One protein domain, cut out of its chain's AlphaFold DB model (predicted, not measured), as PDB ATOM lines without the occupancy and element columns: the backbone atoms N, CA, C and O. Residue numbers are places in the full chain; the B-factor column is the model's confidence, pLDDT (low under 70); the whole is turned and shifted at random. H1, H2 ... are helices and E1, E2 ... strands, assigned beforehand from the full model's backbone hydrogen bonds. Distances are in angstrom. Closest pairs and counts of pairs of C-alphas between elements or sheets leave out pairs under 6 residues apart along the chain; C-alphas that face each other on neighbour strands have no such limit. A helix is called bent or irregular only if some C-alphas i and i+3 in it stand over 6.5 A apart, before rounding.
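AT A GLANCE: This is residues 9 to 84 of the 99 residues of a protein of Glycine soja (UniProt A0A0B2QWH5). What is the shape? A two-stranded hairpin, E1 and E2, sharply bent, has short H1 before it and beyond it a thin arm whose H2 and H3 stand free, touching no helix. What makes it up? The printed part has 76 residues with three named helices and two named strands, H1 E1 E2 H2 H3, of mixed class. It is extended, radius of gyration of the C-alphas 18.4 A, spanning 51 by 32 by 29 A.

HOW THE PARTS SIT: How do the strands pair? E1, residues 22 to 34, and E2, residues 37 to 48, form an antiparallel hairpin at 166 degrees; N 25 and O 44, 2.9 A apart, are within hydrogen-bond range. E1 bends by 99 degrees at residue 28, E2 by 80 degrees at residue 45. And the helices? H1, residues 9 to 13, H2, residues 58 to 70, and H3, residues 75 to 83, are apart from each other, with every O i to N i+4 pair within range.

IN THESE COORDINATES: How long are the elements? E1 measures 24.4 A, E2 25.2 A, H2 18.5 A. Where are the ends? C-alpha 9 is at (-20.492, -33.628, -5.019), C-alpha 83 at (-30.652, 5.950, -19.174).

THE WHOLE: How large? The farthest C-alphas, of Ser 9 and His 70, are 51.2 A apart. Any weak places? The printed part has no cut; residues 51 to 55 have pLDDT under 70.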
ATOM      1  N   SER A   9     -21.373 -33.365  -3.879       91.75
ATOM      2  CA  SER A   9     -20.492 -33.628  -5.019       91.75
ATOM      3  C   SER A   9     -20.219 -32.350  -5.810       91.75
ATOM      4  O   SER A   9     -19.078 -32.096  -6.194       91.75
ATOM      5  N   PHE A  10     -21.229 -31.485  -5.948       89.50
ATOM      6  CA  PHE A  10     -21.075 -30.173  -6.570       89.50
ATOM      7  C   PHE A  10     -20.111 -29.274  -5.785       89.50
ATOM      8  O   PHE A  10     -19.230 -28.653  -6.383       89.50
ATOM      9  N   ILE A  11     -20.236 -29.230  -4.451       90.12
ATOM     10  CA  ILE A  11     -19.325 -28.478  -3.568       90.12
ATOM     11  C   ILE A  11     -17.881 -28.945  -3.772       90.12
ATOM     12  O   ILE A  11     -16.984 -28.113  -3.931       90.12
ATOM     13  N   GLN A  12     -17.664 -30.262  -3.799       90.12
ATOM     14  CA  GLN A  12     -16.336 -30.851  -3.935       90.12
ATOM     15  C   GLN A  12     -15.723 -30.573  -5.312       90.12
ATOM     16  O   GLN A  12     -14.600 -30.076  -5.388       90.12
ATOM     17  N   GLN A  13     -16.459 -30.832  -6.397       90.38
ATOM     18  CA  GLN A  13     -15.985 -30.608  -7.769       90.38
ATOM     19  C   GLN A  13     -15.717 -29.126  -8.057       90.38
ATOM     20  O   GLN A  13     -14.771 -28.788  -8.763       90.38
ATOM     21  N   SER A  14     -16.514 -28.235  -7.464       87.06
ATOM     22  CA  SER A  14     -16.380 -26.784  -7.631       87.06
ATOM     23  C   SER A  14     -15.361 -26.147  -6.671       87.06
ATOM     24  O   SER A  14     -15.179 -24.924  -6.678       87.06
ATOM     25  N   GLY A  15     -14.712 -26.942  -5.807       89.25
ATOM     26  CA  GLY A  15     -13.750 -26.459  -4.813       89.25
ATOM     27  C   GLY A  15     -14.336 -25.386  -3.887       89.25
ATOM     28  O   GLY A  15     -13.674 -24.379  -3.594       89.25
ATOM     29  N   LEU A  16     -15.607 -25.536  -3.506       89.25
ATOM     30  CA  LEU A  16     -16.304 -24.626  -2.601       89.25
ATOM     31  C   LEU A  16     -16.014 -25.004  -1.148       89.25
ATOM     32  O   LEU A  16     -15.903 -26.172  -0.792       89.25
ATOM     33  N   HIS A  17     -15.926 -23.994  -0.293       87.25
ATOM     34  CA  HIS A  17     -15.826 -24.150   1.155       87.25
ATOM     35  C   HIS A  17     -16.772 -23.162   1.837       87.25
ATOM     36  O   HIS A  17     -17.267 -22.217   1.211       87.25
ATOM     37  N   SER A  18     -17.034 -23.379   3.125       84.50
ATOM     38  CA  SER A  18     -17.869 -22.474   3.917       84.50
ATOM     39  C   SER A  18     -17.366 -21.029   3.811       84.50
ATOM     40  O   SER A  18     -16.169 -20.774   3.929       84.50
ATOM     41  N   GLY A  19     -18.274 -20.085   3.557       82.69
ATOM     42  CA  GLY A  19     -17.944 -18.669   3.362       82.69
ATOM     43  C   GLY A  19     -17.636 -18.257   1.916       82.69
ATOM     44  O   GLY A  19     -17.469 -17.063   1.657       82.69
ATOM     45  N   CYS A  20     -17.607 -19.191   0.959       85.69
ATOM     46  CA  CYS A  20     -17.588 -18.849  -0.464       85.69
ATOM     47  C   CYS A  20     -18.869 -18.095  -0.854       85.69
ATOM     48  O   CYS A  20     -19.976 -18.598  -0.667       85.69
ATOM     49  N   LEU A  21     -18.717 -16.908  -1.445       87.00
ATOM     50  CA  LEU A  21     -19.820 -16.217  -2.109       87.00
ATOM     51  C   LEU A  21     -19.969 -16.781  -3.520       87.00
ATOM     52  O   LEU A  21     -18.980 -16.931  -4.236       87.00
ATOM     53  N   LEU A  22     -21.200 -17.092  -3.915       88.50
ATOM     54  CA  LEU A  22     -21.521 -17.669  -5.216       88.50
ATOM     55  C   LEU A  22     -22.279 -16.655  -6.066       88.50
ATOM     56  O   LEU A  22     -23.042 -15.842  -5.544       88.50
ATOM     57  N   ARG A  23     -22.056 -16.708  -7.374       89.62
ATOM     58  CA  ARG A  23     -22.720 -15.864  -8.361       89.62
ATOM     59  C   ARG A  23     -23.718 -16.704  -9.147       89.62
ATOM     60  O   ARG A  23     -23.386 -17.794  -9.607       89.62
ATOM     61  N   PHE A  24     -24.912 -16.154  -9.330       91.50
ATOM     62  CA  PHE A  24     -25.966 -16.731 -10.155       91.50
ATOM     63  C   PHE A  24     -26.512 -15.664 -11.108       91.50
ATOM     64  O   PHE A  24     -26.494 -14.479 -10.769       91.50
ATOM     65  N   SER A  25     -26.996 -16.071 -12.281       93.19
ATOM     66  CA  SER A  25     -27.936 -15.271 -13.076       93.19
ATOM     67  C   SER A  25     -29.364 -15.723 -12.801       93.19
ATOM     68  O   SER A  25     -29.586 -16.874 -12.424       93.19
ATOM     69  N   ILE A  26     -30.316 -14.819 -13.019       94.31
ATOM     70  CA  ILE A  26     -31.743 -15.138 -13.001       94.31
ATOM     71  C   ILE A  26     -32.127 -15.582 -14.411       94.31
ATOM     72  O   ILE A  26     -31.826 -14.870 -15.371       94.31
ATOM     73  N   GLY A  27     -32.709 -16.771 -14.529       93.56
ATOM     74  CA  GLY A  27     -33.247 -17.275 -15.789       93.56
ATOM     75  C   GLY A  27     -34.597 -16.646 -16.135       93.56
ATOM     76  O   GLY A  27     -35.143 -15.832 -15.388       93.56
ATOM     77  N   GLU A  28     -35.164 -17.046 -17.271       95.44
ATOM     78  CA  GLU A  28     -36.473 -16.563 -17.742       95.44
ATOM     79  C   GLU A  28     -37.615 -16.893 -16.762       95.44
ATOM     80  O   GLU A  28     -38.639 -16.213 -16.748       95.44
ATOM     81  N   GLY A  29     -37.444 -17.904 -15.897       93.50
ATOM     82  CA  GLY A  29     -38.406 -18.230 -14.841       93.50
ATOM     83  C   GLY A  29     -38.489 -17.183 -13.722       93.50
ATOM     84  O   GLY A  29     -39.437 -17.204 -12.934       93.50
ATOM     85  N   GLY A  30     -37.534 -16.252 -13.656       93.69
ATOM     86  CA  GLY A  30     -37.586 -15.090 -12.779       93.69
ATOM     87  C   GLY A  30     -37.536 -15.406 -11.281       93.69
ATOM     88  O   GLY A  30     -37.010 -16.426 -10.828       93.69
ATOM     89  N   LEU A  31     -38.072 -14.475 -10.490       93.50
ATOM     90  CA  LEU A  31     -38.214 -14.584  -9.038       93.50
ATOM     91  C   LEU A  31     -39.701 -14.586  -8.679       93.50
ATOM     92  O   LEU A  31     -40.464 -13.766  -9.187       93.50
ATOM     93  N   VAL A  32     -40.103 -15.453  -7.754       93.12
ATOM     94  CA  VAL A  32     -41.463 -15.492  -7.211       93.12
ATOM     95  C   VAL A  32     -41.426 -14.994  -5.779       93.12
ATOM     96  O   VAL A  32     -40.773 -15.598  -4.924       93.12
ATOM     97  N   LEU A  33     -42.147 -13.905  -5.520       92.31
ATOM     98  CA  LEU A  33     -42.370 -13.383  -4.180       92.31
ATOM     99  C   LEU A  33     -43.834 -13.584  -3.785       92.31
ATOM    100  O   LEU A  33     -44.731 -13.235  -4.549       92.31
ATOM    101  N   MET A  34     -44.072 -14.096  -2.579       91.44
ATOM    102  CA  MET A  34     -45.397 -14.139  -1.955       91.44
ATOM    103  C   MET A  34     -45.326 -13.421  -0.611       91.44
ATOM    104  O   MET A  34     -44.393 -13.643   0.161       91.44
ATOM    105  N   ASP A  35     -46.262 -12.503  -0.365       93.62
ATOM    106  CA  ASP A  35     -46.314 -11.678   0.852       93.62
ATOM    107  C   ASP A  35     -44.985 -10.959   1.170       93.62
ATOM    108  O   ASP A  35     -44.541 -10.872   2.314       93.62
ATOM    109  N   GLY A  36     -44.303 -10.470   0.126       89.81
ATOM    110  CA  GLY A  36     -43.011  -9.780   0.240       89.81
ATOM    111  C   GLY A  36     -41.813 -10.696   0.516       89.81
ATOM    112  O   GLY A  36     -40.695 -10.209   0.682       89.81
ATOM    113  N   LYS A  37     -42.010 -12.017   0.544       88.94
ATOM    114  CA  LYS A  37     -40.964 -13.009   0.789       88.94
ATOM    115  C   LYS A  37     -40.629 -13.778  -0.483       88.94
ATOM    116  O   LYS A  37     -41.525 -14.220  -1.195       88.94
ATOM    117  N   LEU A  38     -39.336 -13.980  -0.742       87.00
ATOM    118  CA  LEU A  38     -38.875 -14.837  -1.833       87.00
ATOM    119  C   LEU A  38     -39.295 -16.290  -1.565       87.00
ATOM    120  O   LEU A  38     -38.919 -16.866  -0.546       87.00
ATOM    121  N   GLU A  39     -40.069 -16.856  -2.481       90.69
ATOM    122  CA  GLU A  39     -40.580 -18.230  -2.454       90.69
ATOM    123  C   GLU A  39     -39.784 -19.117  -3.417       90.69
ATOM    124  O   GLU A  39     -39.356 -20.211  -3.049       90.69
ATOM    125  N   LYS A  40     -39.545 -18.626  -4.642       89.81
ATOM    126  CA  LYS A  40     -38.810 -19.346  -5.691       89.81
ATOM    127  C   LYS A  40     -37.925 -18.401  -6.492       89.81
ATOM    128  O   LYS A  40     -38.221 -17.215  -6.612       89.81
ATOM    129  N   ALA A  41     -36.860 -18.949  -7.059       90.75
ATOM    130  CA  ALA A  41     -35.972 -18.245  -7.966       90.75
ATOM    131  C   ALA A  41     -35.430 -19.227  -9.007       90.75
ATOM    132  O   ALA A  41     -34.946 -20.299  -8.641       90.75
ATOM    133  N   ASP A  42     -35.508 -18.856 -10.280       92.44
ATOM    134  CA  ASP A  42     -34.827 -19.555 -11.364       92.44
ATOM    135  C   ASP A  42     -33.366 -19.088 -11.413       92.44
ATOM    136  O   ASP A  42     -33.064 -18.003 -11.911       92.44
ATOM    137  N   LEU A  43     -32.468 -19.856 -10.787       91.06
ATOM    138  CA  LEU A  43     -31.065 -19.484 -10.601       91.06
ATOM    139  C   LEU A  43     -30.143 -20.385 -11.419       91.06
ATOM    140  O   LEU A  43     -30.100 -21.597 -11.215       91.06
ATOM    141  N   HIS A  44     -29.312 -19.778 -12.263       91.19
ATOM    142  CA  HIS A  44     -28.254 -20.472 -12.993       91.19
ATOM    143  C   HIS A  44     -26.899 -20.147 -12.374       91.19
ATOM    144  O   HIS A  44     -26.525 -18.980 -12.254       91.19
ATOM    145  N   TYR A  45     -26.155 -21.171 -11.962       88.50
ATOM    146  CA  TYR A  45     -24.847 -20.988 -11.338       88.50
ATOM    147  C   TYR A  45     -23.812 -20.453 -12.334       88.50
ATOM    148  O   TYR A  45     -23.635 -21.020 -13.408       88.50
ATOM    149  N   LEU A  46     -23.101 -19.389 -11.950       89.31
ATOM    150  CA  LEU A  46     -22.066 -18.743 -12.766       89.31
ATOM    151  C   LEU A  46     -20.649 -18.894 -12.200       89.31
ATOM    152  O   LEU A  46     -19.687 -18.537 -12.874       89.31
ATOM    153  N   GLY A  47     -20.497 -19.381 -10.965       88.56
ATOM    154  CA  GLY A  47     -19.190 -19.526 -10.321       88.56
ATOM    155  C   GLY A  47     -19.097 -18.870  -8.944       88.56
ATOM    156  O   GLY A  47     -20.093 -18.471  -8.337       88.56
ATOM    157  N   LYS A  48     -17.864 -18.727  -8.450       89.12
ATOM    158  CA  LYS A  48     -17.564 -17.934  -7.251       89.12
ATOM    159  C   LYS A  48     -17.760 -16.452  -7.576       89.12
ATOM    160  O   LYS A  48     -17.271 -15.960  -8.588       89.12
ATOM    161  N   ALA A  49     -18.472 -15.736  -6.717       84.88
ATOM    162  CA  ALA A  49     -18.509 -14.285  -6.783       84.88
ATOM    163  C   ALA A  49     -17.140 -13.727  -6.371       84.88
ATOM    164  O   ALA A  49     -16.491 -14.268  -5.470       84.88
ATOM    165  N   ASN A  50     -16.716 -12.627  -6.994       71.69
ATOM    166  CA  ASN A  50     -15.503 -11.935  -6.577       71.69
ATOM    167  C   ASN A  50     -15.639 -11.516  -5.108       71.69
ATOM    168  O   ASN A  50     -16.467 -10.683  -4.746       71.69
ATOM    169  N   ARG A  51     -14.792 -12.100  -4.252       59.03
ATOM    170  CA  ARG A  51     -14.635 -11.711  -2.843       59.03
ATOM    171  C   ARG A  51     -13.823 -10.420  -2.703       59.03
ATOM    172  O   ARG A  51     -13.472 -10.045  -1.588       59.03
ATOM    173  N   ALA A  52     -13.531  -9.719  -3.797       57.38
ATOM    174  CA  ALA A  52     -13.004  -8.366  -3.749       57.38
ATOM    175  C   ALA A  52     -14.116  -7.418  -3.272       57.38
ATOM    176  O   ALA A  52     -14.626  -6.577  -4.002       57.38
ATOM    177  N   ARG A  53     -14.507  -7.546  -2.000       57.00
ATOM    178  CA  ARG A  53     -14.990  -6.390  -1.264       57.00
ATOM    179  C   ARG A  53     -13.751  -5.539  -1.043       57.00
ATOM    180  O   ARG A  53     -13.144  -5.618   0.021       57.00
ATOM    181  N   ALA A  54     -13.375  -4.751  -2.048       54.88
ATOM    182  CA  ALA A  54     -12.653  -3.524  -1.778       54.88
ATOM    183  C   ALA A  54     -13.564  -2.760  -0.818       54.88
ATOM    184  O   ALA A  54     -14.589  -2.193  -1.199       54.88
ATOM    185  N   SER A  55     -13.309  -2.905   0.481       62.56
ATOM    186  CA  SER A  55     -14.008  -2.089   1.446       62.56
ATOM    187  C   SER A  55     -13.529  -0.687   1.120       62.56
ATOM    188  O   SER A  55     -12.324  -0.449   1.189       62.56
ATOM    189  N   ALA A  56     -14.449   0.192   0.720       70.25
ATOM    190  CA  ALA A  56     -14.128   1.595   0.529       70.25
ATOM    191  C   ALA A  56     -13.292   2.059   1.731       70.25
ATOM    192  O   ALA A  56     -13.592   1.686   2.878       70.25
ATOM    193  N   ASP A  57     -12.210   2.783   1.479       80.75
ATOM    194  CA  ASP A  57     -11.367   3.305   2.544       80.75
ATOM    195  C   ASP A  57     -12.211   4.175   3.502       80.75
ATOM    196  O   ASP A  57     -13.359   4.549   3.220       80.75
ATOM    197  N   SER A  58     -11.686   4.440   4.697       85.81
ATOM    198  CA  SER A  58     -12.425   5.195   5.715       85.81
ATOM    199  C   SER A  58     -12.851   6.575   5.215       85.81
ATOM    200  O   SER A  58     -13.957   7.010   5.540       85.81
ATOM    201  N   PHE A  59     -12.036   7.229   4.386       88.25
ATOM    202  CA  PHE A  59     -12.358   8.524   3.803       88.25
ATOM    203  C   PHE A  59     -13.537   8.407   2.832       88.25
ATOM    204  O   PHE A  59     -14.540   9.096   3.020       88.25
ATOM    205  N   SER A  60     -13.499   7.464   1.889       84.50
ATOM    206  CA  SER A  60     -14.612   7.197   0.968       84.50
ATOM    207  C   SER A  60     -15.919   6.885   1.708       84.50
ATOM    208  O   SER A  60     -16.981   7.403   1.355       84.50
ATOM    209  N   LYS A  61     -15.858   6.096   2.791       88.12
ATOM    210  CA  LYS A  61     -17.027   5.796   3.638       88.12
ATOM    211  C   LYS A  61     -17.590   7.045   4.323       88.12
ATOM    212  O   LYS A  61     -18.809   7.218   4.347       88.12
ATOM    213  N   VAL A  62     -16.734   7.899   4.887       90.75
ATOM    214  CA  VAL A  62     -17.150   9.138   5.569       90.75
ATOM    215  C   VAL A  62     -17.758  10.126   4.577       90.75
ATOM    216  O   VAL A  62     -18.848  10.641   4.826       90.75
ATOM    217  N   MET A  63     -17.103  10.336   3.434       90.88
ATOM    218  CA  MET A  63     -17.584  11.247   2.395       90.88
ATOM    219  C   MET A  63     -18.931  10.797   1.835       90.88
ATOM    220  O   MET A  63     -19.854  11.606   1.749       90.88
ATOM    221  N   PHE A  64     -19.093   9.502   1.545       88.88
ATOM    222  CA  PHE A  64     -20.376   8.960   1.102       88.88
ATOM    223  C   PHE A  64     -21.485   9.217   2.129       88.88
ATOM    224  O   PHE A  64     -22.556   9.717   1.789       88.88
ATOM    225  N   GLN A  65     -21.224   8.927   3.406       91.25
ATOM    226  CA  GLN A  65     -22.199   9.151   4.468       91.25
ATOM    227  C   GLN A  65     -22.581  10.628   4.640       91.25
ATOM    228  O   GLN A  65     -23.748  10.925   4.895       91.25
ATOM    229  N   HIS A  66     -21.622  11.547   4.526       93.06
ATOM    230  CA  HIS A  66     -21.896  12.982   4.543       93.06
ATOM    231  C   HIS A  66     -22.792  13.373   3.359       93.06
ATOM    232  O   HIS A  66     -23.854  13.965   3.556       93.06
ATOM    233  N   SER A  67     -22.424  12.971   2.141       88.12
ATOM    234  CA  SER A  67     -23.183  13.290   0.930       88.12
ATOM    235  C   SER A  67     -24.626  12.793   0.996       88.12
ATOM    236  O   SER A  67     -25.539  13.566   0.736       88.12
ATOM    237  N   VAL A  68     -24.866  11.554   1.437       87.62
ATOM    238  CA  VAL A  68     -26.230  11.000   1.531       87.62
ATOM    239  C   VAL A  68     -27.093  11.734   2.567       87.62
ATOM    240  O   VAL A  68     -28.302  11.834   2.382       87.62
ATOM    241  N   ARG A  69     -26.504  12.275   3.644       92.44
ATOM    242  CA  ARG A  69     -27.247  13.024   4.679       92.44
ATOM    243  C   ARG A  69     -27.562  14.466   4.280       92.44
ATOM    244  O   ARG A  69     -28.571  14.997   4.732       92.44
ATOM    245  N   HIS A  70     -26.717  15.089   3.463       93.81
ATOM    246  CA  HIS A  70     -26.862  16.499   3.077       93.81
ATOM    247  C   HIS A  70     -27.443  16.697   1.674       93.81
ATOM    248  O   HIS A  70     -27.994  17.753   1.381       93.81
ATOM    249  N   SER A  71     -27.356  15.681   0.821       89.00
ATOM    250  CA  SER A  71     -27.920  15.671  -0.525       89.00
ATOM    251  C   SER A  71     -28.339  14.242  -0.899       89.00
ATOM    252  O   SER A  71     -27.631  13.564  -1.649       89.00
ATOM    253  N   PRO A  72     -29.473  13.749  -0.365       84.88
ATOM    254  CA  PRO A  72     -29.942  12.396  -0.635       84.88
ATOM    255  C   PRO A  72     -30.172  12.160  -2.131       84.88
ATOM    256  O   PRO A  72     -30.799  12.977  -2.810       84.88
ATOM    257  N   LEU A  73     -29.706  11.016  -2.636       83.00
ATOM    258  CA  LEU A  73     -29.985  10.588  -4.004       83.00
ATOM    259  C   LEU A  73     -31.486  10.322  -4.166       83.00
ATOM    260  O   LEU A  73     -32.087   9.593  -3.376       83.00
ATOM    261  N   ARG A  74     -32.086  10.913  -5.202       87.69
ATOM    262  CA  ARG A  74     -33.476  10.650  -5.589       87.69
ATOM    263  C   ARG A  74     -33.520   9.502  -6.585       87.69
ATOM    264  O   ARG A  74     -32.638   9.395  -7.434       87.69
ATOM    265  N   ILE A  75     -34.569   8.686  -6.502       85.25
ATOM    266  CA  ILE A  75     -34.788   7.567  -7.428       85.25
ATOM    267  C   ILE A  75     -34.831   8.058  -8.880       85.25
ATOM    268  O   ILE A  75     -34.224   7.431  -9.741       85.25
ATOM    269  N   ASP A  76     -35.446   9.214  -9.131       88.19
ATOM    270  CA  ASP A  76     -35.513   9.806 -10.473       88.19
ATOM    271  C   ASP A  76     -34.115  10.087 -11.044       88.19
ATOM    272  O   ASP A  76     -33.817   9.700 -12.169       88.19
ATOM    273  N   GLY A  77     -33.208  10.640 -10.233       83.62
ATOM    274  CA  GLY A  77     -31.822  10.879 -10.650       83.62
ATOM    275  C   GLY A  77     -31.036   9.587 -10.897       83.62
ATOM    276  O   GLY A  77     -30.147   9.551 -11.746       83.62
ATOM    277  N   LEU A  78     -31.379   8.495 -10.200       82.44
ATOM    278  CA  LEU A  78     -30.807   7.178 -10.491       82.44
ATOM    279  C   LEU A  78     -31.305   6.647 -11.841       82.44
ATOM    280  O   LEU A  78     -30.500   6.166 -12.634       82.44
ATOM    281  N   LEU A  79     -32.601   6.764 -12.133       86.56
ATOM    282  CA  LEU A  79     -33.171   6.343 -13.418       86.56
ATOM    283  C   LEU A  79     -32.606   7.144 -14.596       86.56
ATOM    284  O   LEU A  79     -32.277   6.560 -15.633       86.56
ATOM    285  N   GLU A  80     -32.430   8.454 -14.419       85.69
ATOM    286  CA  GLU A  80     -31.746   9.316 -15.387       85.69
ATOM    287  C   GLU A  80     -30.308   8.838 -15.631       85.69
ATOM    288  O   GLU A  80     -29.898   8.705 -16.782       85.69
ATOM    289  N   SER A  81     -29.566   8.477 -14.573       77.06
ATOM    290  CA  SER A  81     -28.179   8.004 -14.702       77.06
ATOM    291  C   SER A  81     -28.028   6.676 -15.454       77.06
ATOM    292  O   SER A  81     -27.049   6.491 -16.169       77.06
ATOM    293  N   VAL A  82     -28.999   5.764 -15.331       80.81
ATOM    294  CA  VAL A  82     -29.004   4.467 -16.038       80.81
ATOM    295  C   VAL A  82     -29.393   4.626 -17.508       80.81
ATOM    296  O   VAL A  82     -28.998   3.821 -18.347       80.81
ATOM    297  N   SER A  83     -30.170   5.664 -17.820       76.25
ATOM    298  CA  SER A  83     -30.652   5.950 -19.174       76.25
ATOM    299  C   SER A  83     -29.638   6.730 -20.017       76.25
ATOM    300  O   SER A  83     -29.800   6.826 -21.235       76.25
ATOM    301  N   LEU A  84     -28.599   7.296 -19.391       70.62
ATOM    302  CA  LEU A  84     -27.503   7.943 -20.103       70.62
ATOM    303  C   LEU A  84     -26.670   6.881 -20.839       70.62
ATOM    304  O   LEU A  84     -26.278   5.882 -20.229       70.62
TER     305      LEU A  84